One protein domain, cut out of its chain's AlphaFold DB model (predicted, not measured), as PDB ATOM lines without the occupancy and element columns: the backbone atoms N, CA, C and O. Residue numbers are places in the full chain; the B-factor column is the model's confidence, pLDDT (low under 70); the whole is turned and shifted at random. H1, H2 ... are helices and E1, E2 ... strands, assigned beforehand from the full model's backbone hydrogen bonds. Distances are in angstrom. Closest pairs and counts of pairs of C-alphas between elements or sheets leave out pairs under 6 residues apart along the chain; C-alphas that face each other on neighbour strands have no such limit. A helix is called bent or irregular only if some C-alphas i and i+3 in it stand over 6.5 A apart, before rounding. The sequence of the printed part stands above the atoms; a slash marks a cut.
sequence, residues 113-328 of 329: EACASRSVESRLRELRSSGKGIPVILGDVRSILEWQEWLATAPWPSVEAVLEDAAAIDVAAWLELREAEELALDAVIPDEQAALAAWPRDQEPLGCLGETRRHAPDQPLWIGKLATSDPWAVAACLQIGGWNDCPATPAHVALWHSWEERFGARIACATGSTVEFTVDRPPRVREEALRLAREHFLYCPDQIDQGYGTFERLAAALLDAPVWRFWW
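AT A GLANCE: This is residues 113 to 328 of the 329 residues of a protein of Mitsuaria sp. TWR114 (UniProt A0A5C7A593). Two small three-stranded sheets stand edge beside edge, with E2 of the one close to E4 of the other, so that the strands run from one end of the model to its middle, with helices round them. H1 covers one face of the sheet E1 E3 E2 and H2 the other; H3, H7 and H8 pack together, H9, H10 and H11 gather next to E6 with H4 packed on H9, and H5 lies at the far end, from which residues 198 to 210 run back to H6. The printed part has 216 residues, with eleven named helices and six named strands in the order E1 H1 E2 H2 H3 H4 H5 H6 E3 H7 H8 E4 E5 H9 H10 H11 E6. Both sheets, E1 E3 E2 and E4 E5 E6, are antiparallel, and the class is mixed, helices and strands. The whole is compact, with a radius of gyration of the C-alphas of 17.2 A and spans of 48 by 37 by 28 A.

IN THESE COORDINATES: E1, residues 113 to 116, begins at C-alpha 113 (299.122, 101.295, 266.289). H1 is residues 117 to 129, 19.4 A long and irregular, with C-alphas 118 and 121 7.6 A apart. E2 is residues 134 to 139, H2 141 to 151, H3 159 to 167, H4 171 to 184, 19.9 A long, H5 192 to 197 and H6 211 to 214. E3, residues 220 to 226, is 19.2 A long. H7 is residues 234 to 238. H8, residues 249 to 263, is 20.3 A long and begins at C-alpha 249 (282.975, 83.890, 269.759). E4 is residues 265 to 270, E5 274 to 279, and H9 286 to 299, 19.6 A long. H10, residues 302 to 308, is irregular, with C-alphas 305 and 308 7.5 A apart. H11 is residues 311 to 318, and E6, residues 323 to 327, ends at C-alpha 327 (287.950, 83.299, 255.669).

HOW THE PARTS SIT: E3 is the inner strand between E1, with N 115 and O 221 at 2.8 A, and E2, with N 136 and O 224 at 2.9 A. E1, H1 and E2 form a split strand-helix-strand unit, two strands running the same way with E3 between them, and its crossover is right-handed. H1 is on this sheet, over E3, at a height over the sheet of 7.7 A. H2 is on the opposite face and touches no helix. With residues 117 to 121 alone H1 touches H6, closest at the C-alphas of Ser 117 and Thr 212, 5.7 A. The closest C-alphas of E2 and E4 are those of Ile 137 and Cys 269, 4.3 A. E4 and E5 form a hairpin, with N 268 and O 276 at 2.8 A; E5 and E6 have N 326 and O 275 at 2.8 A. H8 touches H7, closest at the C-alphas of Ala 235 and Val 253, 5.7 A, and H3, at those of Ala 166 and Pro 250, 4.2 A. The hub is H9. It touches H11, about perpendicular at 76 degrees, closest at the C-alphas of Ala 289 and Ala 315, 4.9 A. With residues 295 to 299 alone it touches H4, and with 286 to 290 alone H5. H9 and H10 only just touch, only at the corner by their link, with 3 pairs of C-alphas within 8 A. Every O i to N i+4 pair is within hydrogen-bond range in H2, H3, H4, H5, H7, H8, H9 and H11, while H1 has 7 of 9, H10 1 of 3, with 1 of 4 for O i to N i+3, and H6 is too short for such a pair.

THE WHOLE: The C-alphas of Pro 155 and Ala 197, the two farthest apart, are 49.9 A apart. The printed part has no cut. The link from H5 to H6 is long. The mean pLDDT of the printed part is 92.0, and residue 154 is under 70.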
ATOM      1  N   GLU A 113     298.055 100.551 266.959       80.44
ATOM      2  CA  GLU A 113     299.122 101.295 266.289       80.44
ATOM      3  C   GLU A 113     299.181 100.963 264.799       80.44
ATOM      4  O   GLU A 113     298.900  99.835 264.404       80.44
ATOM      5  N   ALA A 114     299.556 101.944 263.978       79.94
ATOM      6  CA  ALA A 114     299.777 101.739 262.553       79.94
ATOM      7  C   ALA A 114     301.221 101.291 262.285       79.94
ATOM      8  O   ALA A 114     302.173 101.804 262.879       79.94
ATOM      9  N   CYS A 115     301.392 100.364 261.349       80.88
ATOM     10  CA  CYS A 115     302.685  99.899 260.869       80.88
ATOM     11  C   CYS A 115     302.619  99.678 259.355       80.88
ATOM     12  O   CYS A 115     301.612  99.203 258.840       80.88
ATOM     13  N   ALA A 116     303.684 100.000 258.622       79.62
ATOM     14  CA  ALA A 116     303.732  99.694 257.195       79.62
ATOM     15  C   ALA A 116     303.701  98.175 256.966       79.62
ATOM     16  O   ALA A 116     304.426  97.441 257.646       79.62
ATOM     17  N   SER A 117     302.934  97.721 255.971       85.44
ATOM     18  CA  SER A 117     302.739  96.297 255.671       85.44
ATOM     19  C   SER A 117     304.057  95.508 255.602       85.44
ATOM     20  O   SER A 117     304.205  94.478 256.255       85.44
ATOM     21  N   ARG A 118     305.094  96.047 254.939       85.62
ATOM     22  CA  ARG A 118     306.418  95.389 254.830       85.62
ATOM     23  C   ARG A 118     307.099  95.060 256.166       85.62
ATOM     24  O   ARG A 118     307.980  94.205 256.208       85.62
ATOM     25  N   SER A 119     306.755  95.782 257.230       89.25
ATOM     26  CA  SER A 119     307.388  95.688 258.549       89.25
ATOM     27  C   SER A 119     306.465  95.070 259.598       89.25
ATOM     28  O   SER A 119     306.925  94.780 260.705       89.25
ATOM     29  N   VAL A 120     305.186  94.854 259.270       90.69
ATOM     30  CA  VAL A 120     304.137  94.510 260.239       90.69
ATOM     31  C   VAL A 120     304.435  93.201 260.970       90.69
ATOM     32  O   VAL A 120     304.311  93.138 262.187       90.69
ATOM     33  N   GLU A 121     304.944  92.179 260.278       92.62
ATOM     34  CA  GLU A 121     305.268  90.884 260.893       92.62
ATOM     35  C   GLU A 121     306.467  90.977 261.843       92.62
ATOM     36  O   GLU A 121     306.511  90.321 262.887       92.62
ATOM     37  N   SER A 122     307.460  91.807 261.503       93.50
ATOM     38  CA  SER A 122     308.591  92.067 262.399       93.50
ATOM     39  C   SER A 122     308.133  92.823 263.638       93.50
ATOM     40  O   SER A 122     308.562  92.499 264.746       93.50
ATOM     41  N   ARG A 123     307.230  93.792 263.457       93.69
ATOM     42  CA  ARG A 123     306.650  94.556 264.555       93.69
ATOM     43  C   ARG A 123     305.781  93.683 265.459       93.69
ATOM     44  O   ARG A 123     305.893  93.775 266.678       93.69
ATOM     45  N   LEU A 124     304.997  92.773 264.883       94.31
ATOM     46  CA  LEU A 124     304.198  91.791 265.614       94.31
ATOM     47  C   LEU A 124     305.082  90.920 266.523       94.31
ATOM     48  O   LEU A 124     304.780  90.748 267.704       94.31
ATOM     49  N   ARG A 125     306.214  90.418 266.004       94.19
ATOM     50  CA  ARG A 125     307.191  89.636 266.787       94.19
ATOM     51  C   ARG A 125     307.825  90.446 267.917       94.19
ATOM     52  O   ARG A 125     307.942  89.939 269.031       94.19
ATOM     53  N   GLU A 126     308.211  91.690 267.647       95.50
ATOM     54  CA  GLU A 126     308.757  92.598 268.660       95.50
ATOM     55  C   GLU A 126     307.753  92.818 269.803       95.50
ATOM     56  O   GLU A 126     308.084  92.618 270.973       95.50
ATOM     57  N   LEU A 127     306.503  93.147 269.469       94.62
ATOM     58  CA  LEU A 127     305.439  93.368 270.445       94.62
ATOM     59  C   LEU A 127     305.164  92.115 271.286       94.62
ATOM     60  O   LEU A 127     305.100  92.226 272.511       94.62
ATOM     61  N   ARG A 128     305.096  90.926 270.667       93.56
ATOM     62  CA  ARG A 128     304.948  89.644 271.383       93.56
ATOM     63  C   ARG A 128     306.071  89.439 272.403       93.56
ATOM     64  O   ARG A 128     305.808  89.052 273.536       93.56
ATOM     65  N   SER A 129     307.315  89.764 272.040       92.50
ATOM     66  CA  SER A 129     308.469  89.620 272.942       92.50
ATOM     67  C   SER A 129     308.465  90.584 274.135       92.50
ATOM     68  O   SER A 129     309.141  90.329 275.129       92.50
ATOM     69  N   SER A 130     307.692  91.673 274.067       90.88
ATOM     70  CA  SER A 130     307.588  92.640 275.165       90.88
ATOM     71  C   SER A 130     306.781  92.129 276.364       90.88
ATOM     72  O   SER A 130     306.877  92.710 277.446       90.88
ATOM     73  N   GLY A 131     305.963  91.083 276.172       86.12
ATOM     74  CA  GLY A 131     305.073  90.526 277.195       86.12
ATOM     75  C   GLY A 131     303.912  91.441 277.609       86.12
ATOM     76  O   GLY A 131     303.235  91.159 278.592       86.12
ATOM     77  N   LYS A 132     303.676  92.551 276.895       87.00
ATOM     78  CA  LYS A 132     302.614  93.526 277.195       87.00
ATOM     79  C   LYS A 132     301.357  93.256 276.367       87.00
ATOM     80  O   LYS A 132     300.978  94.073 275.530       87.00
ATOM     81  N   GLY A 133     300.729  92.111 276.619       92.19
ATOM     82  CA  GLY A 133     299.529  91.670 275.911       92.19
ATOM     83  C   GLY A 133     299.817  90.905 274.617       92.19
ATOM     84  O   GLY A 133     300.976  90.711 274.238       92.19
ATOM     85  N   ILE A 134     298.755  90.492 273.925       96.56
ATOM     86  CA  ILE A 134     298.845  89.824 272.623       96.56
ATOM     87  C   ILE A 134     298.590  90.845 271.508       96.56
ATOM     88  O   ILE A 134     297.507  91.431 271.452       96.56
ATOM     89  N   PRO A 135     299.564  91.091 270.614       96.69
ATOM     90  CA  PRO A 135     299.352  91.933 269.452       96.69
ATOM     91  C   PRO A 135     298.717  91.130 268.305       96.69
ATOM     92  O   PRO A 135     299.090  89.975 268.076       96.69
ATOM     93  N   VAL A 136     297.796  91.750 267.566       96.62
ATOM     94  CA  VAL A 136     297.076  91.139 266.435       96.62
ATOM     95  C   VAL A 136     296.971  92.144 265.301       96.62
ATOM     96  O   VAL A 136     296.622  93.299 265.534       96.62
ATOM     97  N   ILE A 137     297.277  91.720 264.077       95.50
ATOM     98  CA  ILE A 137     297.052  92.525 262.873       95.50
ATOM     99  C   ILE A 137     295.544  92.590 262.630       95.50
ATOM    100  O   ILE A 137     294.898  91.557 262.524       95.50
ATOM    101  N   LEU A 138     294.994  93.796 262.548       92.38
ATOM    102  CA  LEU A 138     293.564  94.047 262.361       92.38
ATOM    103  C   LEU A 138     293.192  94.359 260.905       92.38
ATOM    104  O   LEU A 138     292.051  94.699 260.615       92.38
ATOM    105  N   GLY A 139     294.167  94.268 259.999       90.12
ATOM    106  CA  GLY A 139     294.015  94.596 258.587       90.12
ATOM    107  C   GLY A 139     294.308  96.061 258.288       90.12
ATOM    108  O   GLY A 139     295.048  96.747 259.010       90.12
ATOM    109  N   ASP A 140     293.762  96.529 257.174       83.19
ATOM    110  CA  ASP A 140     293.885  97.915 256.760       83.19
ATOM    111  C   ASP A 140     292.826  98.803 257.425       83.19
ATOM    112  O   ASP A 140     292.149  98.454 258.391       83.19
ATOM    113  N   VAL A 141     292.726 100.027 256.928       76.31
ATOM    114  CA  VAL A 141     291.839 101.025 257.498       76.31
ATOM    115  C   VAL A 141     290.352 100.687 257.307       76.31
ATOM    116  O   VAL A 141     289.544 101.102 258.132       76.31
ATOM    117  N   ARG A 142     289.984  99.927 256.263       77.69
ATOM    118  CA  ARG A 142     288.604  99.471 256.033       77.69
ATOM    119  C   ARG A 142     288.212  98.429 257.070       77.69
ATOM    120  O   ARG A 142     287.157  98.571 257.674       77.69
ATOM    121  N   SER A 143     289.101  97.478 257.352       83.06
ATOM    122  CA  SER A 143     288.868  96.452 258.375       83.06
ATOM    123  C   SER A 143     288.618  97.056 259.756       83.06
ATOM    124  O   SER A 143     287.764  96.578 260.499       83.06
ATOM    125  N   ILE A 144     289.304  98.153 260.107       80.88
ATOM    126  CA  ILE A 144     288.996  98.830 261.368       80.88
ATOM    127  C   ILE A 144     287.619  99.500 261.350       80.88
ATOM    128  O   ILE A 144     286.917  99.471 262.361       80.88
ATOM    129  N   LEU A 145     287.229 100.114 260.233       76.31
ATOM    130  CA  LEU A 145     285.911 100.737 260.133       76.31
ATOM    131  C   LEU A 145     284.788  99.723 260.300       76.31
ATOM    132  O   LEU A 145     283.856  99.985 261.054       76.31
ATOM    133  N   GLU A 146     284.916  98.562 259.664       79.38
ATOM    134  CA  GLU A 146     283.989  97.440 259.837       79.38
ATOM    135  C   GLU A 146     283.897  97.039 261.316       79.38
ATOM    136  O   GLU A 146     282.802  96.902 261.859       79.38
ATOM    137  N   TRP A 147     285.038  96.965 262.011       79.62
ATOM    138  CA  TRP A 147     285.066  96.677 263.447       79.62
ATOM    139  C   TRP A 147     284.343  97.727 264.288       79.62
ATOM    140  O   TRP A 147     283.627  97.381 265.224       79.62
ATOM    141  N   GLN A 148     284.541  99.011 263.988       76.50
ATOM    142  CA  GLN A 148     283.893 100.109 264.705       76.50
ATOM    143  C   GLN A 148     282.385 100.134 264.465       76.50
ATOM    144  O   GLN A 148     281.620 100.374 265.399       76.50
ATOM    145  N   GLU A 149     281.957  99.892 263.226       76.19
ATOM    146  CA  GLU A 149     280.540  99.781 262.887       76.19
ATOM    147  C   GLU A 149     279.914  98.617 263.649       76.19
ATOM    148  O   GLU A 149     278.887  98.794 264.304       76.19
ATOM    149  N   TRP A 150     280.583  97.466 263.676       75.94
ATOM    150  CA  TRP A 150     280.112  96.299 264.402       75.94
ATOM    151  C   TRP A 150     280.056  96.515 265.923       75.94
ATOM    152  O   TRP A 150     279.031  96.231 266.550       75.94
ATOM    153  N   LEU A 151     281.089  97.128 266.507       71.75
ATOM    154  CA  LEU A 151     281.131  97.587 267.903       71.75
ATOM    155  C   LEU A 151     279.944  98.481 268.287       71.75
ATOM    156  O   LEU A 151     279.509  98.476 269.438       71.75
ATOM    157  N   ALA A 152     279.424  99.267 267.343       72.00
ATOM    158  CA  ALA A 152     278.333 100.203 267.594       72.00
ATOM    159  C   ALA A 152     276.938  99.548 267.580       72.00
ATOM    160  O   ALA A 152     275.967 100.193 267.982       72.00
ATOM    161  N   THR A 153     276.809  98.297 267.121       71.19
ATOM    162  CA  THR A 153     275.499  97.657 266.891       71.19
ATOM    163  C   THR A 153     274.812  97.119 268.148       71.19
ATOM    164  O   THR A 153     273.582  97.112 268.206       71.19
ATOM    165  N   ALA A 154     275.558  96.690 269.167       65.00
ATOM    166  CA  ALA A 154     275.001  96.161 270.411       65.00
ATOM    167  C   ALA A 154     276.060  96.147 271.525       65.00
ATOM    168  O   ALA A 154     277.251  96.057 271.227       65.00
ATOM    169  N   PRO A 155     275.665  96.207 272.811       74.12
ATOM    170  CA  PRO A 155     276.617  96.039 273.899       74.12
ATOM    171  C   PRO A 155     277.234  94.641 273.840       74.12
ATOM    172  O   PRO A 155     276.527  93.634 273.856       74.12
ATOM    173  N   TRP A 156     278.559  94.597 273.786       77.69
ATOM    174  CA  TRP A 156     279.312  93.355 273.812       77.69
ATOM    175  C   TRP A 156     279.274  92.716 275.206       77.69
ATOM    176  O   TRP A 156     279.295  93.443 276.207       77.69
ATOM    177  N   PRO A 157     279.245  91.373 275.301       87.94
ATOM    178  CA  PRO A 157     279.499  90.703 276.569       87.94
ATOM    179  C   PRO A 157     280.900  91.066 277.085       87.94
ATOM    180  O   PRO A 157     281.776  91.496 276.329       87.94
ATOM    181  N   SER A 158     281.132  90.917 278.389       91.88
ATOM    182  CA  SER A 158     282.490  91.075 278.911       91.88
ATOM    183  C   SER A 158     283.366  89.911 278.441       91.88
ATOM    184  O   SER A 158     282.855  88.835 278.119       91.88
ATOM    185  N   VAL A 159     284.685  90.113 278.414       93.81
ATOM    186  CA  VAL A 159     285.629  89.040 278.065       93.81
ATOM    187  C   VAL A 159     285.406  87.840 278.985       93.81
ATOM    188  O   VAL A 159     285.308  86.719 278.511       93.81
ATOM    189  N   GLU A 160     285.225  88.075 280.283       95.56
ATOM    190  CA  GLU A 160     285.005  87.035 281.289       95.56
ATOM    191  C   GLU A 160     283.751  86.202 281.009       95.56
ATOM    192  O   GLU A 160     283.808  84.982 281.122       95.56
ATOM    193  N   ALA A 161     282.647  86.837 280.600       96.06
ATOM    194  CA  ALA A 161     281.416  86.128 280.254       96.06
ATOM    195  C   ALA A 161     281.613  85.212 279.034       96.06
ATOM    196  O   ALA A 161     281.200  84.059 279.052       96.06
ATOM    197  N   VAL A 162     282.319  85.689 278.002       96.69
ATOM    198  CA  VAL A 162     282.639  84.868 276.821       96.69
ATOM    199  C   VAL A 162     283.540  83.689 277.191       96.69
ATOM    200  O   VAL A 162     283.359  82.592 276.667       96.69
ATOM    201  N   LEU A 163     284.513  83.898 278.083       97.69
ATOM    202  CA  LEU A 163     285.387  82.825 278.562       97.69
ATOM    203  C   LEU A 163     284.615  81.778 279.384       97.69
ATOM    204  O   LEU A 163     284.921  80.592 279.280       97.69
ATOM    205  N   GLU A 164     283.616  82.193 280.169       97.88
ATOM    206  CA  GLU A 164     282.723  81.284 280.899       97.88
ATOM    207  C   GLU A 164     281.883  80.430 279.939       97.88
ATOM    208  O   GLU A 164     281.866  79.204 280.071       97.88
ATOM    209  N   ASP A 165     281.275  81.049 278.922       97.94
ATOM    210  CA  ASP A 165     280.522  80.334 277.886       97.94
ATOM    211  C   ASP A 165     281.420  79.359 277.107       97.94
ATOM    212  O   ASP A 165     281.035  78.219 276.838       97.94
ATOM    213  N   ALA A 166     282.645  79.775 276.776       98.25
ATOM    214  CA  ALA A 166     283.605  78.943 276.057       98.25
ATOM    215  C   ALA A 166     284.042  77.719 276.871       98.25
ATOM    216  O   ALA A 166     284.233  76.642 276.308       98.25
ATOM    217  N   ALA A 167     284.166  77.854 278.194       97.69
ATOM    218  CA  ALA A 167     284.534  76.750 279.079       97.69
ATOM    219  C   ALA A 167     283.472  75.634 279.130       97.69
ATOM    220  O   ALA A 167     283.788  74.509 279.517       97.69
ATOM    221  N   ALA A 168     282.228  75.926 278.738       97.56
ATOM    222  CA  ALA A 168     281.158  74.937 278.633       97.56
ATOM    223  C   ALA A 168     281.172  74.156 277.303       97.56
ATOM    224  O   ALA A 168     280.415  73.193 277.158       97.56
ATOM    225  N   ILE A 169     282.004  74.551 276.331       98.44
ATOM    226  CA  ILE A 169     282.058  73.924 275.009       98.44
ATOM    227  C   ILE A 169     283.015  72.732 275.028       98.44
ATOM    228  O   ILE A 169     284.229  72.877 275.168       98.44
ATOM    229  N   ASP A 170     282.464  71.541 274.802       98.44
ATOM    230  CA  ASP A 170     283.246  70.367 274.428       98.44
ATOM    231  C   ASP A 170     283.572  70.443 272.930       98.44
ATOM    232  O   ASP A 170     282.683  70.375 272.080       98.44
ATOM    233  N   VAL A 171     284.855  70.604 272.607       98.12
ATOM    234  CA  VAL A 171     285.331  70.752 271.223       98.12
ATOM    235  C   VAL A 171     285.016  69.522 270.368       98.12
ATOM    236  O   VAL A 171     284.682  69.677 269.196       98.12
ATOM    237  N   ALA A 172     285.100  68.309 270.922       98.06
ATOM    238  CA  ALA A 172     284.808  67.098 270.162       98.06
ATOM    239  C   ALA A 172     283.312  67.013 269.842       98.06
ATOM    240  O   ALA A 172     282.950  66.804 268.687       98.06
ATOM    241  N   ALA A 173     282.451  67.274 270.830       98.38
ATOM    242  CA  ALA A 173     281.005  67.312 270.617       98.38
ATOM    243  C   ALA A 173     280.591  68.435 269.648       98.38
ATOM    244  O   ALA A 173     279.686  68.250 268.836       98.38
ATOM    245  N   TRP A 174     281.264  69.589 269.707       98.44
ATOM    246  CA  TRP A 174     281.042  70.687 268.767       98.44
ATOM    247  C   TRP A 174     281.380  70.268 267.331       98.44
ATOM    248  O   TRP A 174     280.569  70.467 266.432       98.44
ATOM    249  N   LEU A 175     282.533  69.626 267.119       98.19
ATOM    250  CA  LEU A 175     282.936  69.116 265.805       98.19
ATOM    251  C   LEU A 175     281.992  68.017 265.293       98.19
ATOM    252  O   LEU A 175     281.647  68.020 264.117       98.19
ATOM    253  N   GLU A 176     281.542  67.105 266.157       97.94
ATOM    254  CA  GLU A 176     280.563  66.070 265.792       97.94
ATOM    255  C   GLU A 176     279.224  66.675 265.350       97.94
ATOM    256  O   GLU A 176     278.638  66.224 264.363       97.94
ATOM    257  N   LEU A 177     278.749  67.713 266.048       97.69
ATOM    258  CA  LEU A 177     277.538  68.431 265.661       97.69
ATOM    259  C   LEU A 177     277.708  69.100 264.294       97.69
ATOM    260  O   LEU A 177     276.867  68.908 263.420       97.69
ATOM    261  N   ARG A 178     278.811  69.832 264.099       97.38
ATOM    262  CA  ARG A 178     279.120  70.489 262.822       97.38
ATOM    263  C   ARG A 178     279.205  69.499 261.679       97.38
ATOM    264  O   ARG A 178     278.660  69.736 260.614       97.38
ATOM    265  N   GLU A 179     279.834  68.355 261.900       96.88
ATOM    266  CA  GLU A 179     279.890  67.323 260.876       96.88
ATOM    267  C   GLU A 179     278.505  66.791 260.506       96.88
ATOM    268  O   GLU A 179     278.221  66.587 259.326       96.88
ATOM    269  N   ALA A 180     277.629  66.578 261.488       97.44
ATOM    270  CA  ALA A 180     276.263  66.163 261.205       97.44
ATOM    271  C   ALA A 180     275.491  67.224 260.395       97.44
ATOM    272  O   ALA A 180     274.690  66.854 259.534       97.44
ATOM    273  N   GLU A 181     275.735  68.513 260.649       96.25
ATOM    274  CA  GLU A 181     275.172  69.630 259.878       96.25
ATOM    275  C   GLU A 181     275.680  69.623 258.430       96.25
ATOM    276  O   GLU A 181     274.866  69.614 257.509       96.25
ATOM    277  N   GLU A 182     276.994  69.521 258.216       95.25
ATOM    278  CA  GLU A 182     277.596  69.469 256.875       95.25
ATOM    279  C   GLU A 182     277.114  68.256 256.068       95.25
ATOM    280  O   GLU A 182     276.734  68.367 254.901       95.25
ATOM    281  N   LEU A 183     277.048  67.079 256.692       94.81
ATOM    282  CA  LEU A 183     276.520  65.876 256.043       94.81
ATOM    283  C   LEU A 183     275.034  66.018 255.680       94.81
ATOM    284  O   LEU A 183     274.596  65.459 254.676       94.81
ATOM    285  N   ALA A 184     274.250  66.761 256.471       96.38
ATOM    286  CA  ALA A 184     272.857  67.064 256.146       96.38
ATOM    287  C   ALA A 184     272.716  68.050 254.970       96.38
ATOM    288  O   ALA A 184     271.646  68.115 254.363       96.38
ATOM    289  N   LEU A 185     273.788  68.776 254.637       93.19
ATOM    290  CA  LEU A 185     273.922  69.628 253.451       93.19
ATOM    291  C   LEU A 185     274.576  68.892 252.266       93.19
ATOM    292  O   LEU A 185     275.029  69.526 251.316       93.19
ATOM    293  N   ASP A 186     274.601  67.555 252.307       92.38
ATOM    294  CA  ASP A 186     275.200  66.680 251.294       92.38
ATOM    295  C   ASP A 186     276.721  66.891 251.100       92.38
ATOM    296  O   ASP A 186     277.274  66.538 250.051       92.38
ATOM    297  N   ALA A 187     277.427  67.423 252.109       91.50
ATOM    298  CA  ALA A 187     278.881  67.546 252.069       91.50
ATOM    299  C   ALA A 187     279.551  66.167 251.936       91.50
ATOM    300  O   ALA A 187     279.195  65.191 252.603       91.50
ATOM    301  N   VAL A 188     280.574  66.082 251.082       89.56
ATOM    302  CA  VAL A 188     281.321  64.839 250.850       89.56
ATOM    303  C   VAL A 188     282.591  64.846 251.689       89.56
ATOM    304  O   VAL A 188     283.608  65.409 251.289       89.56
ATOM    305  N   ILE A 189     282.542  64.172 252.836       89.88
ATOM    306  CA  ILE A 189     283.695  63.993 253.723       89.88
ATOM    307  C   ILE A 189     284.328  62.623 253.428       89.88
ATOM    308  O   ILE A 189     283.701  61.594 253.702       89.88
ATOM    309  N   PRO A 190     285.537  62.562 252.835       89.38
ATOM    310  CA  PRO A 190     286.166  61.300 252.476       89.38
ATOM    311  C   PRO A 190     286.622  60.536 253.721       89.38
ATOM    312  O   PRO A 190     287.032  61.126 254.724       89.38
ATOM    313  N   ASP A 191     286.614  59.206 253.638       92.94
ATOM    314  CA  ASP A 191     287.278  58.393 254.649       92.94
ATOM    315  C   ASP A 191     288.805  58.598 254.600       92.94
ATOM    316  O   ASP A 191     289.386  58.888 253.550       92.94
ATOM    317  N   GLU A 192     289.471  58.427 255.748       90.88
ATOM    318  CA  GLU A 192     290.913  58.684 255.895       90.88
ATOM    319  C   GLU A 192     291.751  57.879 254.886       90.88
ATOM    320  O   GLU A 192     292.719  58.392 254.325       90.88
ATOM    321  N   GLN A 193     291.363  56.632 254.597       91.56
ATOM    322  CA  GLN A 193     292.118  55.759 253.703       91.56
ATOM    323  C   GLN A 193     291.991  56.201 252.239       91.56
ATOM    324  O   GLN A 193     292.992  56.196 251.512       91.56
ATOM    325  N   ALA A 194     290.790  56.587 251.801       93.12
ATOM    326  CA  ALA A 194     290.560  57.149 250.474       93.12
ATOM    327  C   ALA A 194     291.326  58.466 250.288       93.12
ATOM    328  O   ALA A 194     292.021  58.630 249.282       93.12
ATOM    329  N   ALA A 195     291.286  59.351 251.286       93.12
ATOM    330  CA  ALA A 195     291.984  60.631 251.245       93.12
ATOM    331  C   ALA A 195     293.517  60.461 251.184       93.12
ATOM    332  O   ALA A 195     294.201  61.099 250.380       93.12
ATOM    333  N   LEU A 196     294.083  59.528 251.960       93.56
ATOM    334  CA  LEU A 196     295.511  59.189 251.882       93.56
ATOM    335  C   LEU A 196     295.911  58.644 250.505       93.56
ATOM    336  O   LEU A 196     297.009  58.932 250.019       93.56
ATOM    337  N   ALA A 197     295.039  57.857 249.868       94.19
ATOM    338  CA  ALA A 197     295.286  57.317 248.533       94.19
ATOM    339  C   ALA A 197     295.239  58.401 247.443       94.19
ATOM    340  O   ALA A 197     295.982  58.311 246.462       94.19
ATOM    341  N   ALA A 198     294.410  59.430 247.629       94.19
ATOM    342  CA  ALA A 198     294.246  60.565 246.723       94.19
ATOM    343  C   ALA A 198     295.195  61.749 247.017       94.19
ATOM    344  O   ALA A 198     295.033  62.825 246.442       94.19
ATOM    345  N   TRP A 199     296.207  61.559 247.872       95.56
ATOM    346  CA  TRP A 199     297.117  62.625 248.300       95.56
ATOM    347  C   TRP A 199     297.769  63.380 247.116       95.56
ATOM    348  O   TRP A 199     298.425  62.749 246.272       95.56
ATOM    349  N   PRO A 200     297.665  64.724 247.055       93.81
ATOM    350  CA  PRO A 200     298.177  65.516 245.939       93.81
ATOM    351  C   PRO A 200     299.709  65.565 245.927       93.81
ATOM    352  O   PRO A 200     300.373  65.480 246.962       93.81
ATOM    353  N   ARG A 201     300.303  65.707 244.737       87.19
ATOM    354  CA  ARG A 201     301.771  65.723 244.567       87.19
ATOM    355  C   ARG A 201     302.375  67.124 244.527       87.19
ATOM    356  O   ARG A 201     303.583  67.253 244.686       87.19
ATOM    357  N   ASP A 202     301.555  68.130 244.272       88.62
ATOM    358  CA  ASP A 202     301.936  69.482 243.867       88.62
ATOM    359  C   ASP A 202     301.386  70.568 244.804       88.62
ATOM    360  O   ASP A 202     301.454  71.753 244.490       88.62
ATOM    361  N   GLN A 203     300.860  70.179 245.965       89.25
ATOM    362  CA  GLN A 203     300.374  71.125 246.958       89.25
ATOM    363  C   GLN A 203     301.513  71.574 247.879       89.25
ATOM    364  O   GLN A 203     302.127  70.757 248.567       89.25
ATOM    365  N   GLU A 204     301.774  72.880 247.897       84.62
ATOM    366  CA  GLU A 204     302.756  73.489 248.792       84.62
ATOM    367  C   GLU A 204     302.124  73.889 250.138       84.62
ATOM    368  O   GLU A 204     300.943  74.267 250.167       84.62
ATOM    369  N   PRO A 205     302.901  73.853 251.239       82.31
ATOM    370  CA  PRO A 205     302.462  74.354 252.535       82.31
ATOM    371  C   PRO A 205     302.223  75.867 252.541       82.31
ATOM    372  O   PRO A 205     302.909  76.635 251.858       82.31
ATOM    373  N   LEU A 206     301.316  76.324 253.405       78.75
ATOM    374  CA  LEU A 206     301.148  77.751 253.684       78.75
ATOM    375  C   LEU A 206     302.385  78.320 254.400       78.75
ATOM    376  O   LEU A 206     302.598  78.099 255.588       78.75
ATOM    377  N   GLY A 207     303.204  79.084 253.675       80.31
ATOM    378  CA  GLY A 207     304.489  79.580 254.189       80.31
ATOM    379  C   GLY A 207     304.460  80.939 254.901       80.31
ATOM    380  O   GLY A 207     305.479  81.350 255.455       80.31
ATOM    381  N   CYS A 208     303.352  81.680 254.851       81.94
ATOM    382  CA  CYS A 208     303.303  83.071 255.315       81.94
ATOM    383  C   CYS A 208     301.879  83.587 255.537       81.94
ATOM    384  O   CYS A 208     300.935  83.128 254.885       81.94
ATOM    385  N   LEU A 209     301.772  84.617 256.381       86.12
ATOM    386  CA  LEU A 209     300.569  85.433 256.517       86.12
ATOM    387  C   LEU A 209     300.241  86.067 255.161       86.12
ATOM    388  O   LEU A 209     301.125  86.505 254.424       86.12
ATOM    389  N   GLY A 210     298.977  86.016 254.778       82.31
ATOM    390  CA  GLY A 210     298.509  86.446 253.463       82.31
ATOM    391  C   GLY A 210     297.922  87.822 253.513       82.31
ATOM    392  O   GLY A 210     298.030  88.522 252.510       82.31
ATOM    393  N   GLU A 211     297.386  88.230 254.664       82.06
ATOM    394  CA  GLU A 211     296.900  89.593 254.827       82.06
ATOM    395  C   GLU A 211     298.029  90.579 254.531       82.06
ATOM    396  O   GLU A 211     297.915  91.441 253.665       82.06
ATOM    397  N   THR A 212     299.211  90.334 255.096       76.31
ATOM    398  CA  THR A 212     300.413  91.155 254.879       76.31
ATOM    399  C   THR A 212     300.848  91.222 253.409       76.31
ATOM    400  O   THR A 212     301.464  92.198 252.981       76.31
ATOM    401  N   ARG A 213     300.492  90.221 252.596       82.88
ATOM    402  CA  ARG A 213     300.836  90.150 251.167       82.88
ATOM    403  C   ARG A 213     299.796  90.755 250.233       82.88
ATOM    404  O   ARG A 213     300.125  90.997 249.073       82.88
ATOM    405  N   ARG A 214     298.570  90.996 250.702       84.19
ATOM    406  CA  ARG A 214     297.501  91.623 249.906       84.19
ATOM    407  C   ARG A 214     297.690  93.132 249.751       84.19
ATOM    408  O   ARG A 214     297.134  93.721 248.828       84.19
ATOM    409  N   HIS A 215     298.490  93.746 250.618       82.56
ATOM    410  CA  HIS A 215     298.652  95.196 250.686       82.56
ATOM    411  C   HIS A 215     299.963  95.683 250.073       82.56
ATOM    412  O   HIS A 215     300.982  94.986 250.079       82.56
ATOM    413  N   ALA A 216     299.963  96.929 249.592       79.69
ATOM    414  CA  ALA A 216     301.189  97.558 249.116       79.69
ATOM    415  C   ALA A 216     302.226  97.672 250.261       79.69
ATOM    416  O   ALA A 216     301.844  97.908 251.408       79.69
ATOM    417  N   PRO A 217     303.544  97.574 249.991       79.44
ATOM    418  CA  PRO A 217     304.577  97.558 251.039       79.44
ATOM    419  C   PRO A 217     304.565  98.753 252.008       79.44
ATOM    420  O   PRO A 217     304.976  98.617 253.164       79.44
ATOM    421  N   ASP A 218     304.139  99.924 251.529       78.25
ATOM    422  CA  ASP A 218     304.019 101.174 252.292       78.25
ATOM    423  C   ASP A 218     302.605 101.431 252.834       78.25
ATOM    424  O   ASP A 218     302.410 102.388 253.582       78.25
ATOM    425  N   GLN A 219     301.623 100.589 252.493       76.44
ATOM    426  CA  GLN A 219     300.265 100.723 253.011       76.44
ATOM    427  C   GLN A 219     300.267 100.468 254.527       76.44
ATOM    428  O   GLN A 219     300.860  99.479 254.978       76.44
ATOM    429  N   PRO A 220     299.639 101.347 255.329       77.19
ATOM    430  CA  PRO A 220     299.521 101.136 256.762       77.19
ATOM    431  C   PRO A 220     298.527 100.010 257.063       77.19
ATOM    432  O   PRO A 220     297.403 100.017 256.564       77.19
ATOM    433  N   LEU A 221     298.948  99.091 257.927       83.12
ATOM    434  CA  LEU A 221     298.107  98.108 258.601       83.12
ATOM    435  C   LEU A 221     298.069  98.418 260.090       83.12
ATOM    436  O   LEU A 221     299.028  98.951 260.656       83.12
ATOM    437  N   TRP A 222     296.960  98.076 260.725       87.56
ATOM    438  CA  TRP A 222     296.733  98.355 262.133       87.56
ATOM    439  C   TRP A 222     297.014  97.121 262.976       87.56
ATOM    440  O   TRP A 222     296.667  96.005 262.606       87.56
ATOM    441  N   ILE A 223     297.651  97.326 264.123       91.50
ATOM    442  CA  ILE A 223     297.915  96.285 265.112       91.50
ATOM    443  C   ILE A 223     297.167  96.648 266.392       91.50
ATOM    444  O   ILE A 223     297.445  97.687 266.991       91.50
ATOM    445  N   GLY A 224     296.250  95.787 266.826       91.75
ATOM    446  CA  GLY A 224     295.622  95.849 268.145       91.75
ATOM    447  C   GLY A 224     296.515  95.240 269.214       91.75
ATOM    448  O   GLY A 224     297.178  94.238 268.966       91.75
ATOM    449  N   LYS A 225     296.541  95.840 270.406       93.44
ATOM    450  CA  LYS A 225     297.294  95.372 271.580       93.44
ATOM    451  C   LYS A 225     296.309  94.911 272.651       93.44
ATOM    452  O   LYS A 225     295.815  95.728 273.427       93.44
ATOM    453  N   LEU A 226     296.000  93.616 272.668       94.69
ATOM    454  CA  LEU A 226     294.953  93.048 273.514       94.69
ATOM    455  C   LEU A 226     295.492  92.724 274.906       94.69
ATOM    456  O   LEU A 226     296.556  92.119 275.048       94.69
ATOM    457  N   ALA A 227     294.742  93.111 275.938       91.00
ATOM    458  CA  ALA A 227     295.115  92.955 277.343       91.00
ATOM    459  C   ALA A 227     294.872  91.524 277.863       91.00
ATOM    460  O   ALA A 227     294.185  91.322 278.858       91.00
ATOM    461  N   THR A 228     295.449  90.534 277.186       94.12
ATOM    462  CA  THR A 228     295.448  89.121 277.581       94.12
ATOM    463  C   THR A 228     296.859  88.547 277.468       94.12
ATOM    464  O   THR A 228     297.667  89.044 276.682       94.12
ATOM    465  N   SER A 229     297.180  87.530 278.264       93.56
ATOM    466  CA  SER A 229     298.387  86.705 278.102       93.56
ATOM    467  C   SER A 229     298.147  85.468 277.240       93.56
ATOM    468  O   SER A 229     299.106  84.857 276.775       93.56
ATOM    469  N   ASP A 230     296.880  85.131 277.021       95.56
ATOM    470  CA  ASP A 230     296.436  83.883 276.427       95.56
ATOM    471  C   ASP A 230     296.048  84.110 274.955       95.56
ATOM    472  O   ASP A 230     295.097  84.854 274.681       95.56
ATOM    473  N   PRO A 231     296.762  83.512 273.979       95.19
ATOM    474  CA  PRO A 231     296.511  83.735 272.552       95.19
ATOM    475  C   PRO A 231     295.096  83.368 272.095       95.19
ATOM    476  O   PRO A 231     294.561  84.008 271.194       95.19
ATOM    477  N   TRP A 232     294.485  82.358 272.708       96.75
ATOM    478  CA  TRP A 232     293.132  81.893 272.396       96.75
ATOM    479  C   TRP A 232     292.041  82.828 272.944       96.75
ATOM    480  O   TRP A 232     291.010  83.016 272.300       96.75
ATOM    481  N   ALA A 233     292.292  83.510 274.068       97.25
ATOM    482  CA  ALA A 233     291.361  84.476 274.662       97.25
ATOM    483  C   ALA A 233     291.215  85.766 273.831       97.25
ATOM    484  O   ALA A 233     290.296  86.557 274.051       97.25
ATOM    485  N   VAL A 234     292.088  85.983 272.840       96.50
ATOM    486  CA  VAL A 234     291.980  87.099 271.890       96.50
ATOM    487  C   VAL A 234     290.633  87.109 271.169       96.50
ATOM    488  O   VAL A 234     290.113  88.199 270.930       96.50
ATOM    489  N   ALA A 235     290.051  85.944 270.854       95.81
ATOM    490  CA  ALA A 235     288.728  85.879 270.230       95.81
ATOM    491  C   ALA A 235     287.685  86.647 271.056       95.81
ATOM    492  O   ALA A 235     286.966  87.477 270.506       95.81
ATOM    493  N   ALA A 236     287.686  86.467 272.382       94.94
ATOM    494  CA  ALA A 236     286.809  87.189 273.300       94.94
ATOM    495  C   ALA A 236     287.126  88.693 273.372       94.94
ATOM    496  O   ALA A 236     286.214  89.513 273.424       94.94
ATOM    497  N   CYS A 237     288.406  89.085 273.340       93.38
ATOM    498  CA  CYS A 237     288.792  90.505 273.329       93.38
ATOM    499  C   CYS A 237     288.336  91.239 272.061       93.38
ATOM    500  O   CYS A 237     288.031  92.432 272.111       93.38
ATOM    501  N   LEU A 238     288.344  90.539 270.928       91.81
ATOM    502  CA  LEU A 238     287.934  91.064 269.629       91.81
ATOM    503  C   LEU A 238     286.432  90.908 269.364       91.81
ATOM    504  O   LEU A 238     285.924  91.540 268.439       91.81
ATOM    505  N   GLN A 239     285.765  90.071 270.163       89.81
ATOM    506  CA  GLN A 239     284.386  89.613 269.995       89.81
ATOM    507  C   GLN A 239     284.095  88.979 268.633       89.81
ATOM    508  O   GLN A 239     282.948  88.961 268.222       89.81
ATOM    509  N   ILE A 240     285.118  88.442 267.954       89.38
ATOM    510  CA  ILE A 240     285.031  87.893 266.591       89.38
ATOM    511  C   ILE A 240     284.076  86.679 266.522       89.38
ATOM    512  O   ILE A 240     284.042  85.898 267.471       89.38
ATOM    513  N   GLY A 241     283.324  86.506 265.432       90.62
ATOM    514  CA  GLY A 241     282.428  85.367 265.185       90.62
ATOM    515  C   GLY A 241     280.924  85.676 265.085       90.62
ATOM    516  O   GLY A 241     280.453  86.736 265.496       90.62
ATOM    517  N   GLY A 242     280.144  84.711 264.583       88.94
ATOM    518  CA  GLY A 242     278.673  84.750 264.599       88.94
ATOM    519  C   GLY A 242     277.989  85.396 263.385       88.94
ATOM    520  O   GLY A 242     276.829  85.797 263.487       88.94
ATOM    521  N   TRP A 243     278.677  85.500 262.249       87.88
ATOM    522  CA  TRP A 243     278.102  85.865 260.944       87.88
ATOM    523  C   TRP A 243     278.365  84.763 259.927       87.88
ATOM    524  O   TRP A 243     279.305  83.996 260.096       87.88
ATOM    525  N   ASN A 244     277.584  84.716 258.849       88.69
ATOM    526  CA  ASN A 244     277.679  83.668 257.830       88.69
ATOM    527  C   ASN A 244     277.703  82.286 258.505       88.69
ATOM    528  O   ASN A 244     276.849  82.011 259.349       88.69
ATOM    529  N   ASP A 245     278.700  81.465 258.186       92.00
ATOM    530  CA  ASP A 245     278.986  80.204 258.871       92.00
ATOM    531  C   ASP A 245     280.219  80.304 259.802       92.00
ATOM    532  O   ASP A 245     280.824  79.314 260.212       92.00
ATOM    533  N   CYS A 246     280.618  81.536 260.142       95.06
ATOM    534  CA  CYS A 246     281.678  81.829 261.100       95.06
ATOM    535  C   CYS A 246     281.212  81.470 262.518       95.06
ATOM    536  O   CYS A 246     280.204  82.020 262.987       95.06
ATOM    537  N   PRO A 247     281.934  80.589 263.239       96.56
ATOM    538  CA  PRO A 247     281.552  80.176 264.584       96.56
ATOM    539  C   PRO A 247     281.328  81.354 265.528       96.56
ATOM    540  O   PRO A 247     281.944  82.406 265.406       96.56
ATOM    541  N   ALA A 248     280.455  81.186 266.519       95.62
ATOM    542  CA  ALA A 248     280.291  82.200 267.554       95.62
ATOM    543  C   ALA A 248     281.584  82.374 268.379       95.62
ATOM    544  O   ALA A 248     282.376  81.439 268.529       95.62
ATOM    545  N   THR A 249     281.767  83.547 268.988       95.81
ATOM    546  CA  THR A 249     282.975  83.890 269.759       95.81
ATOM    547  C   THR A 249     283.378  82.850 270.812       95.81
ATOM    548  O   THR A 249     284.557  82.493 270.846       95.81
ATOM    549  N   PRO A 250     282.466  82.285 271.632       98.00
ATOM    550  CA  PRO A 250     282.847  81.241 272.586       98.00
ATOM    551  C   PRO A 250     283.424  79.982 271.916       98.00
ATOM    552  O   PRO A 250     284.373  79.387 272.425       98.00
ATOM    553  N   ALA A 251     282.908  79.600 270.742       98.25
ATOM    554  CA  ALA A 251     283.427  78.464 269.984       98.25
ATOM    555  C   ALA A 251     284.833  78.751 269.434       98.25
ATOM    556  O   ALA A 251     285.699  77.881 269.519       98.25
ATOM    557  N   HIS A 252     285.101  79.977 268.960       97.94
ATOM    558  CA  HIS A 252     286.465  80.396 268.613       97.94
ATOM    559  C   HIS A 252     287.418  80.241 269.801       97.94
ATOM    560  O   HIS A 252     288.465  79.621 269.657       97.94
ATOM    561  N   VAL A 253     287.046  80.749 270.980       98.56
ATOM    562  CA  VAL A 253     287.862  80.640 272.202       98.56
ATOM    563  C   VAL A 253     288.194  79.172 272.511       98.56
ATOM    564  O   VAL A 253     289.366  78.842 272.696       98.56
ATOM    565  N   ALA A 254     287.194  78.283 272.508       98.62
ATOM    566  CA  ALA A 254     287.376  76.860 272.809       98.62
ATOM    567  C   ALA A 254     288.259  76.133 271.774       98.62
ATOM    568  O   ALA A 254     289.185  75.398 272.133       98.62
ATOM    569  N   LEU A 255     288.016  76.365 270.480       98.62
ATOM    570  CA  LEU A 255     288.788  75.753 269.395       98.62
ATOM    571  C   LEU A 255     290.228  76.266 269.363       98.62
ATOM    572  O   LEU A 255     291.162  75.473 269.242       98.62
ATOM    573  N   TRP A 256     290.432  77.575 269.530       98.44
ATOM    574  CA  TRP A 256     291.766  78.172 269.533       98.44
ATOM    575  C   TRP A 256     292.575  77.709 270.741       98.44
ATOM    576  O   TRP A 256     293.775  77.493 270.597       98.44
ATOM    577  N   HIS A 257     291.935  77.500 271.897       98.62
ATOM    578  CA  HIS A 257     292.582  76.907 273.066       98.62
ATOM    579  C   HIS A 257     293.072  75.485 272.752       98.62
ATOM    580  O   HIS A 257     294.257  75.186 272.886       98.62
ATOM    581  N   SER A 258     292.191  74.639 272.207       98.44
ATOM    582  CA  SER A 258     292.540  73.275 271.782       98.44
ATOM    583  C   SER A 258     293.672  73.242 270.744       98.44
ATOM    584  O   SER A 258     294.557  72.380 270.791       98.44
ATOM    585  N   TRP A 259     293.687  74.177 269.792       98.62
ATOM    586  CA  TRP A 259     294.757  74.273 268.800       98.62
ATOM    587  C   TRP A 259     296.058  74.857 269.352       98.62
ATOM    588  O   TRP A 259     297.137  74.465 268.897       98.62
ATOM    589  N   GLU A 260     296.005  75.757 270.330       98.38
ATOM    590  CA  GLU A 260     297.203  76.218 271.027       98.38
ATOM    591  C   GLU A 260     297.871  75.054 271.777       98.38
ATOM    592  O   GLU A 260     299.081  74.836 271.640       98.38
ATOM    593  N   GLU A 261     297.093  74.254 272.508       98.25
ATOM    594  CA  GLU A 261     297.604  73.097 273.247       98.25
ATOM    595  C   GLU A 261     298.246  72.071 272.302       98.25
ATOM    596  O   GLU A 261     299.402  71.670 272.489       98.25
ATOM    597  N   ARG A 262     297.543  71.694 271.227       97.88
ATOM    598  CA  ARG A 262     298.008  70.662 270.285       97.88
ATOM    599  C   ARG A 262     299.129  71.166 269.376       97.88
ATOM    600  O   ARG A 262     300.221  70.596 269.349       97.88
ATOM    601  N   PHE A 263     298.911  72.291 268.705       98.38
ATOM    602  CA  PHE A 263     299.752  72.753 267.598       98.38
ATOM    603  C   PHE A 263     300.534  74.036 267.912       98.38
ATOM    604  O   PHE A 263     301.361  74.478 267.115       98.38
ATOM    605  N   GLY A 264     300.317  74.659 269.074       98.00
ATOM    606  CA  GLY A 264     300.912  75.958 269.392       98.00
ATOM    607  C   GLY A 264     300.417  77.054 268.455       98.00
ATOM    608  O   GLY A 264     301.180  77.964 268.130       98.00
ATOM    609  N   ALA A 265     299.180  76.930 267.968       97.88
ATOM    610  CA  ALA A 265     298.551  77.921 267.113       97.88
ATOM    611  C   ALA A 265     298.306  79.216 267.899       97.88
ATOM    612  O   ALA A 265     297.692  79.213 268.962       97.88
ATOM    613  N   ARG A 266     298.792  80.338 267.370       96.81
ATOM    614  CA  ARG A 266     298.609  81.672 267.950       96.81
ATOM    615  C   ARG A 266     298.103  82.628 266.891       96.81
ATOM    616  O   ARG A 266     298.770  82.816 265.870       96.81
ATOM    617  N   ILE A 267     296.973  83.267 267.166       96.94
ATOM    618  CA  ILE A 267     296.387  84.281 266.294       96.94
ATOM    619  C   ILE A 267     297.407  85.386 265.988       96.94
ATOM    620  O   ILE A 267     298.108  85.898 266.867       96.94
ATOM    621  N   ALA A 268     297.540  85.708 264.710       96.62
ATOM    622  CA  ALA A 268     298.458  86.710 264.184       96.62
ATOM    623  C   ALA A 268     297.713  87.838 263.473       96.62
ATOM    624  O   ALA A 268     298.122  88.994 263.582       96.62
ATOM    625  N   CYS A 269     296.616  87.503 262.795       96.38
ATOM    626  CA  CYS A 269     295.776  88.445 262.077       96.38
ATOM    627  C   CYS A 269     294.301  88.108 262.291       96.38
ATOM    628  O   CYS A 269     293.942  86.934 262.314       96.38
ATOM    629  N   ALA A 270     293.468  89.131 262.420       94.88
ATOM    630  CA  ALA A 270     292.021  89.035 262.458       94.88
ATOM    631  C   ALA A 270     291.444  90.295 261.799       94.88
ATOM    632  O   ALA A 270     291.627  91.388 262.320       94.88
ATOM    633  N   THR A 271     290.801  90.146 260.646       90.75
ATOM    634  CA  THR A 271     290.115  91.214 259.897       90.75
ATOM    635  C   THR A 271     288.602  90.967 259.915       90.75
ATOM    636  O   THR A 271     288.147  90.041 260.586       90.75
ATOM    637  N   GLY A 272     287.813  91.773 259.194       82.00
ATOM    638  CA  GLY A 272     286.351  91.629 259.156       82.00
ATOM    639  C   GLY A 272     285.858  90.254 258.683       82.00
ATOM    640  O   GLY A 272     284.796  89.810 259.102       82.00
ATOM    641  N   SER A 273     286.642  89.547 257.865       87.88
ATOM    642  CA  SER A 273     286.258  88.235 257.323       87.88
ATOM    643  C   SER A 273     287.358  87.181 257.372       87.88
ATOM    644  O   SER A 273     287.115  86.053 256.960       87.88
ATOM    645  N   THR A 274     288.570  87.508 257.831       92.56
ATOM    646  CA  THR A 274     289.729  86.601 257.777       92.56
ATOM    647  C   THR A 274     290.409  86.485 259.133       92.56
ATOM    648  O   THR A 274     290.630  87.485 259.810       92.56
ATOM    649  N   VAL A 275     290.836  85.278 259.506       96.19
ATOM    650  CA  VAL A 275     291.756  85.064 260.633       96.19
ATOM    651  C   VAL A 275     292.965  84.246 260.206       96.19
ATOM    652  O   VAL A 275     292.856  83.306 259.421       96.19
ATOM    653  N   GLU A 276     294.138  84.588 260.733       97.31
ATOM    654  CA  GLU A 276     295.387  83.886 260.445       97.31
ATOM    655  C   GLU A 276     296.167  83.569 261.716       97.31
ATOM    656  O   GLU A 276     296.259  84.390 262.631       97.31
ATOM    657  N   PHE A 277     296.804  82.401 261.738       97.94
ATOM    658  CA  PHE A 277     297.577  81.896 262.870       97.94
ATOM    659  C   PHE A 277     299.033  81.691 262.485       97.94
ATOM    660  O   PHE A 277     299.334  81.267 261.377       97.94
ATOM    661  N   THR A 278     299.938  81.911 263.436       97.06
ATOM    662  CA  THR A 278     301.282  81.316 263.429       97.06
ATOM    663  C   THR A 278     301.263  80.021 264.234       97.06
ATOM    664  O   THR A 278     300.661  80.007 265.306       97.06
ATOM    665  N   VAL A 279     301.933  78.972 263.761       97.75
ATOM    666  CA  VAL A 279     301.827  77.604 264.293       97.75
ATOM    667  C   VAL A 279     303.215  77.064 264.634       97.75
ATOM    668  O   VAL A 279     304.075  76.944 263.761       97.75
ATOM    669  N   ASP A 280     303.440  76.725 265.905       97.25
ATOM    670  CA  ASP A 280     304.751  76.254 266.381       97.25
ATOM    671  C   ASP A 280     304.997  74.764 266.080       97.25
ATOM    672  O   ASP A 280     306.128  74.340 265.827       97.25
ATOM    673  N   ARG A 281     303.942  73.949 266.153       98.12
ATOM    674  CA  ARG A 281     303.974  72.487 266.022       98.12
ATOM    675  C   ARG A 281     302.988  72.052 264.935       98.12
ATOM    676  O   ARG A 281     301.974  71.448 265.266       98.12
ATOM    677  N   PRO A 282     303.236  72.377 263.654       97.62
ATOM    678  CA  PRO A 282     302.351  71.940 262.581       97.62
ATOM    679  C   PRO A 282     302.370  70.412 262.443       97.62
ATOM    680  O   PRO A 282     303.366  69.789 262.839       97.62
ATOM    681  N   PRO A 283     301.314  69.814 261.859       97.38
ATOM    682  CA  PRO A 283     301.262  68.375 261.651       97.38
ATOM    683  C   PRO A 283     302.448  67.916 260.801       97.38
ATOM    684  O   PRO A 283     302.816  68.568 259.820       97.38
ATOM    685  N   ARG A 284     303.058  66.793 261.194       96.56
ATOM    686  CA  ARG A 284     304.281  66.253 260.553       96.56
ATOM    687  C   ARG A 284     304.038  64.972 259.764       96.56
ATOM    688  O   ARG A 284     304.942  64.468 259.101       96.56
ATOM    689  N   VAL A 285     302.827  64.430 259.849       96.81
ATOM    690  CA  VAL A 285     302.404  63.218 259.144       96.81
ATOM    691  C   VAL A 285     301.051  63.439 258.474       96.81
ATOM    692  O   VAL A 285     300.253  64.270 258.910       96.81
ATOM    693  N   ARG A 286     300.800  62.706 257.387       96.88
ATOM    694  CA  ARG A 286     299.637  62.921 256.510       96.88
ATOM    695  C   ARG A 286     298.318  62.642 257.215       96.88
ATOM    696  O   ARG A 286     297.356  63.368 257.017       96.88
ATOM    697  N   GLU A 287     298.296  61.619 258.056       97.06
ATOM    698  CA  GLU A 287     297.138  61.206 258.843       97.06
ATOM    699  C   GLU A 287     296.713  62.312 259.818       97.06
ATOM    700  O   GLU A 287     295.536  62.638 259.933       97.06
ATOM    701  N   GLU A 288     297.682  62.935 260.492       97.62
ATOM    702  CA  GLU A 288     297.432  64.066 261.388       97.62
ATOM    703  C   GLU A 288     296.944  65.291 260.608       97.62
ATOM    704  O   GLU A 288     295.973  65.931 261.009       97.62
ATOM    705  N   ALA A 289     297.562  65.576 259.458       97.50
ATOM    706  CA  ALA A 289     297.156  66.677 258.594       97.50
ATOM    707  C   ALA A 289     295.739  66.492 258.021       97.50
ATOM    708  O   ALA A 289     295.012  67.472 257.895       97.50
ATOM    709  N   LEU A 290     295.318  65.258 257.719       97.25
ATOM    710  CA  LEU A 290     293.952  64.952 257.269       97.25
ATOM    711  C   LEU A 290     292.918  65.163 258.369       97.25
ATOM    712  O   LEU A 290     291.876  65.768 258.120       97.25
ATOM    713  N   ARG A 291     293.207  64.714 259.595       96.69
ATOM    714  CA  ARG A 291     292.316  64.961 260.739       96.69
ATOM    715  C   ARG A 291     292.177  66.455 261.003       96.69
ATOM    716  O   ARG A 291     291.059  66.936 261.151       96.69
ATOM    717  N   LEU A 292     293.287  67.193 260.963       97.81
ATOM    718  CA  LEU A 292     293.264  68.646 261.111       97.81
ATOM    719  C   LEU A 292     292.525  69.338 259.957       97.81
ATOM    720  O   LEU A 292     291.767  70.269 260.201       97.81
ATOM    721  N   ALA A 293     292.691  68.880 258.714       97.56
ATOM    722  CA  ALA A 293     291.945  69.410 257.573       97.56
ATOM    723  C   ALA A 293     290.434  69.240 257.751       97.56
ATOM    724  O   ALA A 293     289.679  70.155 257.437       97.56
ATOM    725  N   ARG A 294     289.994  68.105 258.308       97.25
ATOM    726  CA  ARG A 294     288.587  67.891 258.658       97.25
ATOM    727  C   ARG A 294     288.120  68.862 259.736       97.25
ATOM    728  O   ARG A 294     287.086  69.485 259.554       97.25
ATOM    729  N   GLU A 295     288.896  69.061 260.800       97.75
ATOM    730  CA  GLU A 295     288.582  70.086 261.811       97.75
ATOM    731  C   GLU A 295     288.493  71.496 261.204       97.75
ATOM    732  O   GLU A 295     287.567  72.241 261.511       97.75
ATOM    733  N   HIS A 296     289.429  71.859 260.322       98.00
ATOM    734  CA  HIS A 296     289.452  73.158 259.650       98.00
ATOM    735  C   HIS A 296     288.249  73.364 258.727       98.00
ATOM    736  O   HIS A 296     287.720  74.470 258.692       98.00
ATOM    737  N   PHE A 297     287.816  72.321 258.014       97.62
ATOM    738  CA  PHE A 297     286.595  72.352 257.211       97.62
ATOM    739  C   PHE A 297     285.358  72.571 258.090       97.62
ATOM    740  O   PHE A 297     284.598  73.491 257.842       97.62
ATOM    741  N   LEU A 298     285.201  71.811 259.177       97.75
ATOM    742  CA  LEU A 298     284.041  71.947 260.076       97.75
ATOM    743  C   LEU A 298     283.981  73.301 260.797       97.75
ATOM    744  O   LEU A 298     282.915  73.748 261.217       97.75
ATOM    745  N   TYR A 299     285.138  73.941 260.960       98.12
ATOM    746  CA  TYR A 299     285.273  75.293 261.488       98.12
ATOM    747  C   TYR A 299     285.023  76.392 260.441       98.12
ATOM    748  O   TYR A 299     284.631  77.507 260.787       98.12
ATOM    749  N   CYS A 300     285.319  76.109 259.175       97.81
ATOM    750  CA  CYS A 300     285.296  77.055 258.067       97.81
ATOM    751  C   CYS A 300     285.153  76.269 256.748       97.81
ATOM    752  O   CYS A 300     286.169  75.938 256.121       97.81
ATOM    753  N   PRO A 301     283.914  75.953 256.320       95.81
ATOM    754  CA  PRO A 301     283.683  75.134 255.125       95.81
ATOM    755  C   PRO A 301     284.247  75.750 253.843       95.81
ATOM    756  O   PRO A 301     284.755  75.037 252.974       95.81
ATOM    757  N   ASP A 302     284.313  77.084 253.792       95.88
ATOM    758  CA  ASP A 302     284.919  77.864 252.708       95.88
ATOM    759  C   ASP A 302     286.371  77.472 252.396       95.88
ATOM    760  O   ASP A 302     286.826  77.654 251.262       95.88
ATOM    761  N   GLN A 303     287.094  76.858 253.345       94.88
ATOM    762  CA  GLN A 303     288.398  76.248 253.068       94.88
ATOM    763  C   GLN A 303     288.342  75.265 251.898       94.88
ATOM    764  O   GLN A 303     289.303  75.172 251.134       94.88
ATOM    765  N   ILE A 304     287.253  74.515 251.761       94.62
ATOM    766  CA  ILE A 304     287.053  73.552 250.683       94.62
ATOM    767  C   ILE A 304     286.177  74.169 249.600       94.62
ATOM    768  O   ILE A 304     286.623  74.220 248.453       94.62
ATOM    769  N   ASP A 305     285.008  74.692 249.961       93.06
ATOM    770  CA  ASP A 305     283.970  75.091 249.001       93.06
ATOM    771  C   ASP A 305     284.412  76.224 248.075       93.06
ATOM    772  O   ASP A 305     284.095  76.233 246.882       93.06
ATOM    773  N   GLN A 306     285.211  77.152 248.603       92.75
ATOM    774  CA  GLN A 306     285.716  78.316 247.871       92.75
ATOM    775  C   GLN A 306     287.248  78.341 247.769       92.75
ATOM    776  O   GLN A 306     287.831  79.240 247.156       92.75
ATOM    777  N   GLY A 307     287.914  77.364 248.384       93.00
ATOM    778  CA  GLY A 307     289.355  77.343 248.583       93.00
ATOM    779  C   GLY A 307     290.059  76.202 247.862       93.00
ATOM    780  O   GLY A 307     290.240  76.196 246.645       93.00
ATOM    781  N   TYR A 308     290.536  75.243 248.649       93.50
ATOM    782  CA  TYR A 308     291.353  74.121 248.201       93.50
ATOM    783  C   TYR A 308     290.580  73.105 247.353       93.50
ATOM    784  O   TYR A 308     291.210  72.303 246.660       93.50
ATOM    785  N   GLY A 309     289.247  73.111 247.405       94.12
ATOM    786  CA  GLY A 309     288.367  72.236 246.629       94.12
ATOM    787  C   GLY A 309     288.291  70.789 247.117       94.12
ATOM    788  O   GLY A 309     287.311  70.114 246.819       94.12
ATOM    789  N   THR A 310     289.290  70.286 247.855       94.12
ATOM    790  CA  THR A 310     289.255  68.939 248.455       94.12
ATOM    791  C   THR A 310     289.979  68.875 249.804       94.12
ATOM    792  O   THR A 310     290.887  69.669 250.080       94.12
ATOM    793  N   PHE A 311     289.624  67.879 250.624       94.75
ATOM    794  CA  PHE A 311     290.260  67.617 251.923       94.75
ATOM    795  C   PHE A 311     291.745  67.282 251.791       94.75
ATOM    796  O   PHE A 311     292.552  67.732 252.595       94.75
ATOM    797  N   GLU A 312     292.134  66.517 250.772       95.62
ATOM    798  CA  GLU A 312     293.520  66.099 250.559       95.62
ATOM    799  C   GLU A 312     294.411  67.288 250.206       95.62
ATOM    800  O   GLU A 312     295.564  67.353 250.634       95.62
ATOM    801  N   ARG A 313     293.878  68.247 249.439       96.31
ATOM    802  CA  ARG A 313     294.579  69.491 249.117       96.31
ATOM    803  C   ARG A 313     294.711  70.391 250.335       96.31
ATOM    804  O   ARG A 313     295.805  70.888 250.580       96.31
ATOM    805  N   LEU A 314     293.654  70.538 251.131       96.69
ATOM    806  CA  LEU A 314     293.744  71.261 252.399       96.69
ATOM    807  C   LEU A 314     294.764  70.596 253.342       96.69
ATOM    808  O   LEU A 314     295.677  71.257 253.826       96.69
ATOM    809  N   ALA A 315     294.692  69.278 253.536       96.94
ATOM    810  CA  ALA A 315     295.621  68.527 254.381       96.94
ATOM    811  C   ALA A 315     297.073  68.653 253.913       96.94
ATOM    812  O   ALA A 315     297.971  68.886 254.722       96.94
ATOM    813  N   ALA A 316     297.322  68.554 252.608       96.75
ATOM    814  CA  ALA A 316     298.662  68.736 252.069       96.75
ATOM    815  C   ALA A 316     299.182  70.172 252.240       96.75
ATOM    816  O   ALA A 316     300.375  70.348 252.467       96.75
ATOM    817  N   ALA A 317     298.305  71.180 252.205       96.06
ATOM    818  CA  ALA A 317     298.668  72.569 252.485       96.06
ATOM    819  C   ALA A 317     298.918  72.853 253.977       96.06
ATOM    820  O   ALA A 317     299.598  73.829 254.295       96.06
ATOM    821  N   LEU A 318     298.378  72.024 254.878       97.12
ATOM    822  CA  LEU A 318     298.579  72.105 256.329       97.12
ATOM    823  C   LEU A 318     299.817  71.335 256.809       97.12
ATOM    824  O   LEU A 318     300.384  71.680 257.848       97.12
ATOM    825  N   LEU A 319     300.242  70.304 256.072       96.56
ATOM    826  CA  LEU A 319     301.426  69.513 256.399       96.56
ATOM    827  C   LEU A 319     302.669  70.415 256.455       96.56
ATOM    828  O   LEU A 319     302.977  71.122 255.497       96.56
ATOM    829  N   ASP A 320     303.369  70.402 257.592       96.50
ATOM    830  CA  ASP A 320     304.532  71.253 257.882       96.50
ATOM    831  C   ASP A 320     304.285  72.778 257.818       96.50
ATOM    832  O   ASP A 320     305.238  73.557 257.910       96.50
ATOM    833  N   ALA A 321     303.032  73.230 257.704       96.38
ATOM    834  CA  ALA A 321     302.703  74.631 257.469       96.38
ATOM    835  C   ALA A 321     302.801  75.488 258.745       96.38
ATOM    836  O   ALA A 321     302.018  75.292 259.675       96.38
ATOM    837  N   PRO A 322     303.698  76.490 258.812       96.25
ATOM    838  CA  PRO A 322     303.835  77.359 259.987       96.25
ATOM    839  C   PRO A 322     302.709  78.394 260.126       96.25
ATOM    840  O   PRO A 322     302.734  79.197 261.062       96.25
ATOM    841  N   VAL A 323     301.766  78.439 259.181       96.31
ATOM    842  CA  VAL A 323     300.673  79.408 259.144       96.31
ATOM    843  C   VAL A 323     299.373  78.733 258.735       96.31
ATOM    844  O   VAL A 323     299.362  77.920 257.813       96.31
ATOM    845  N   TRP A 324     298.270  79.137 259.363       97.44
ATOM    846  CA  TRP A 324     296.910  78.809 258.927       97.44
ATOM    847  C   TRP A 324     296.142  80.085 258.587       97.44
ATOM    848  O   TRP A 324     296.409  81.134 259.177       97.44
ATOM    849  N   ARG A 325     295.188  79.997 257.657       95.56
ATOM    850  CA  ARG A 325     294.302  81.096 257.250       95.56
ATOM    851  C   ARG A 325     292.886  80.571 257.095       95.56
ATOM    852  O   ARG A 325     292.694  79.577 256.405       95.56
ATOM    853  N   PHE A 326     291.925  81.313 257.624       96.38
ATOM    854  CA  PHE A 326     290.495  81.084 257.460       96.38
ATOM    855  C   PHE A 326     289.828  82.348 256.938       96.38
ATOM    856  O   PHE A 326     290.269  83.442 257.294       96.38
ATOM    857  N   TRP A 327     288.806  82.199 256.099       94.50
ATOM    858  CA  TRP A 327     287.950  83.299 255.669       94.50
ATOM    859  C   TRP A 327     286.500  82.828 255.598       94.50
ATOM    860  O   TRP A 327     286.270  81.648 255.359       94.50
ATOM    861  N   TRP A 328     285.560  83.745 255.801       93.44
ATOM    862  CA  TRP A 328     284.126  83.486 255.667       93.44
ATOM    863  C   TRP A 328     283.499  84.568 254.787       93.44
ATOM    864  O   TRP A 328     283.732  85.752 255.049       93.44
TER     865      TRP A 328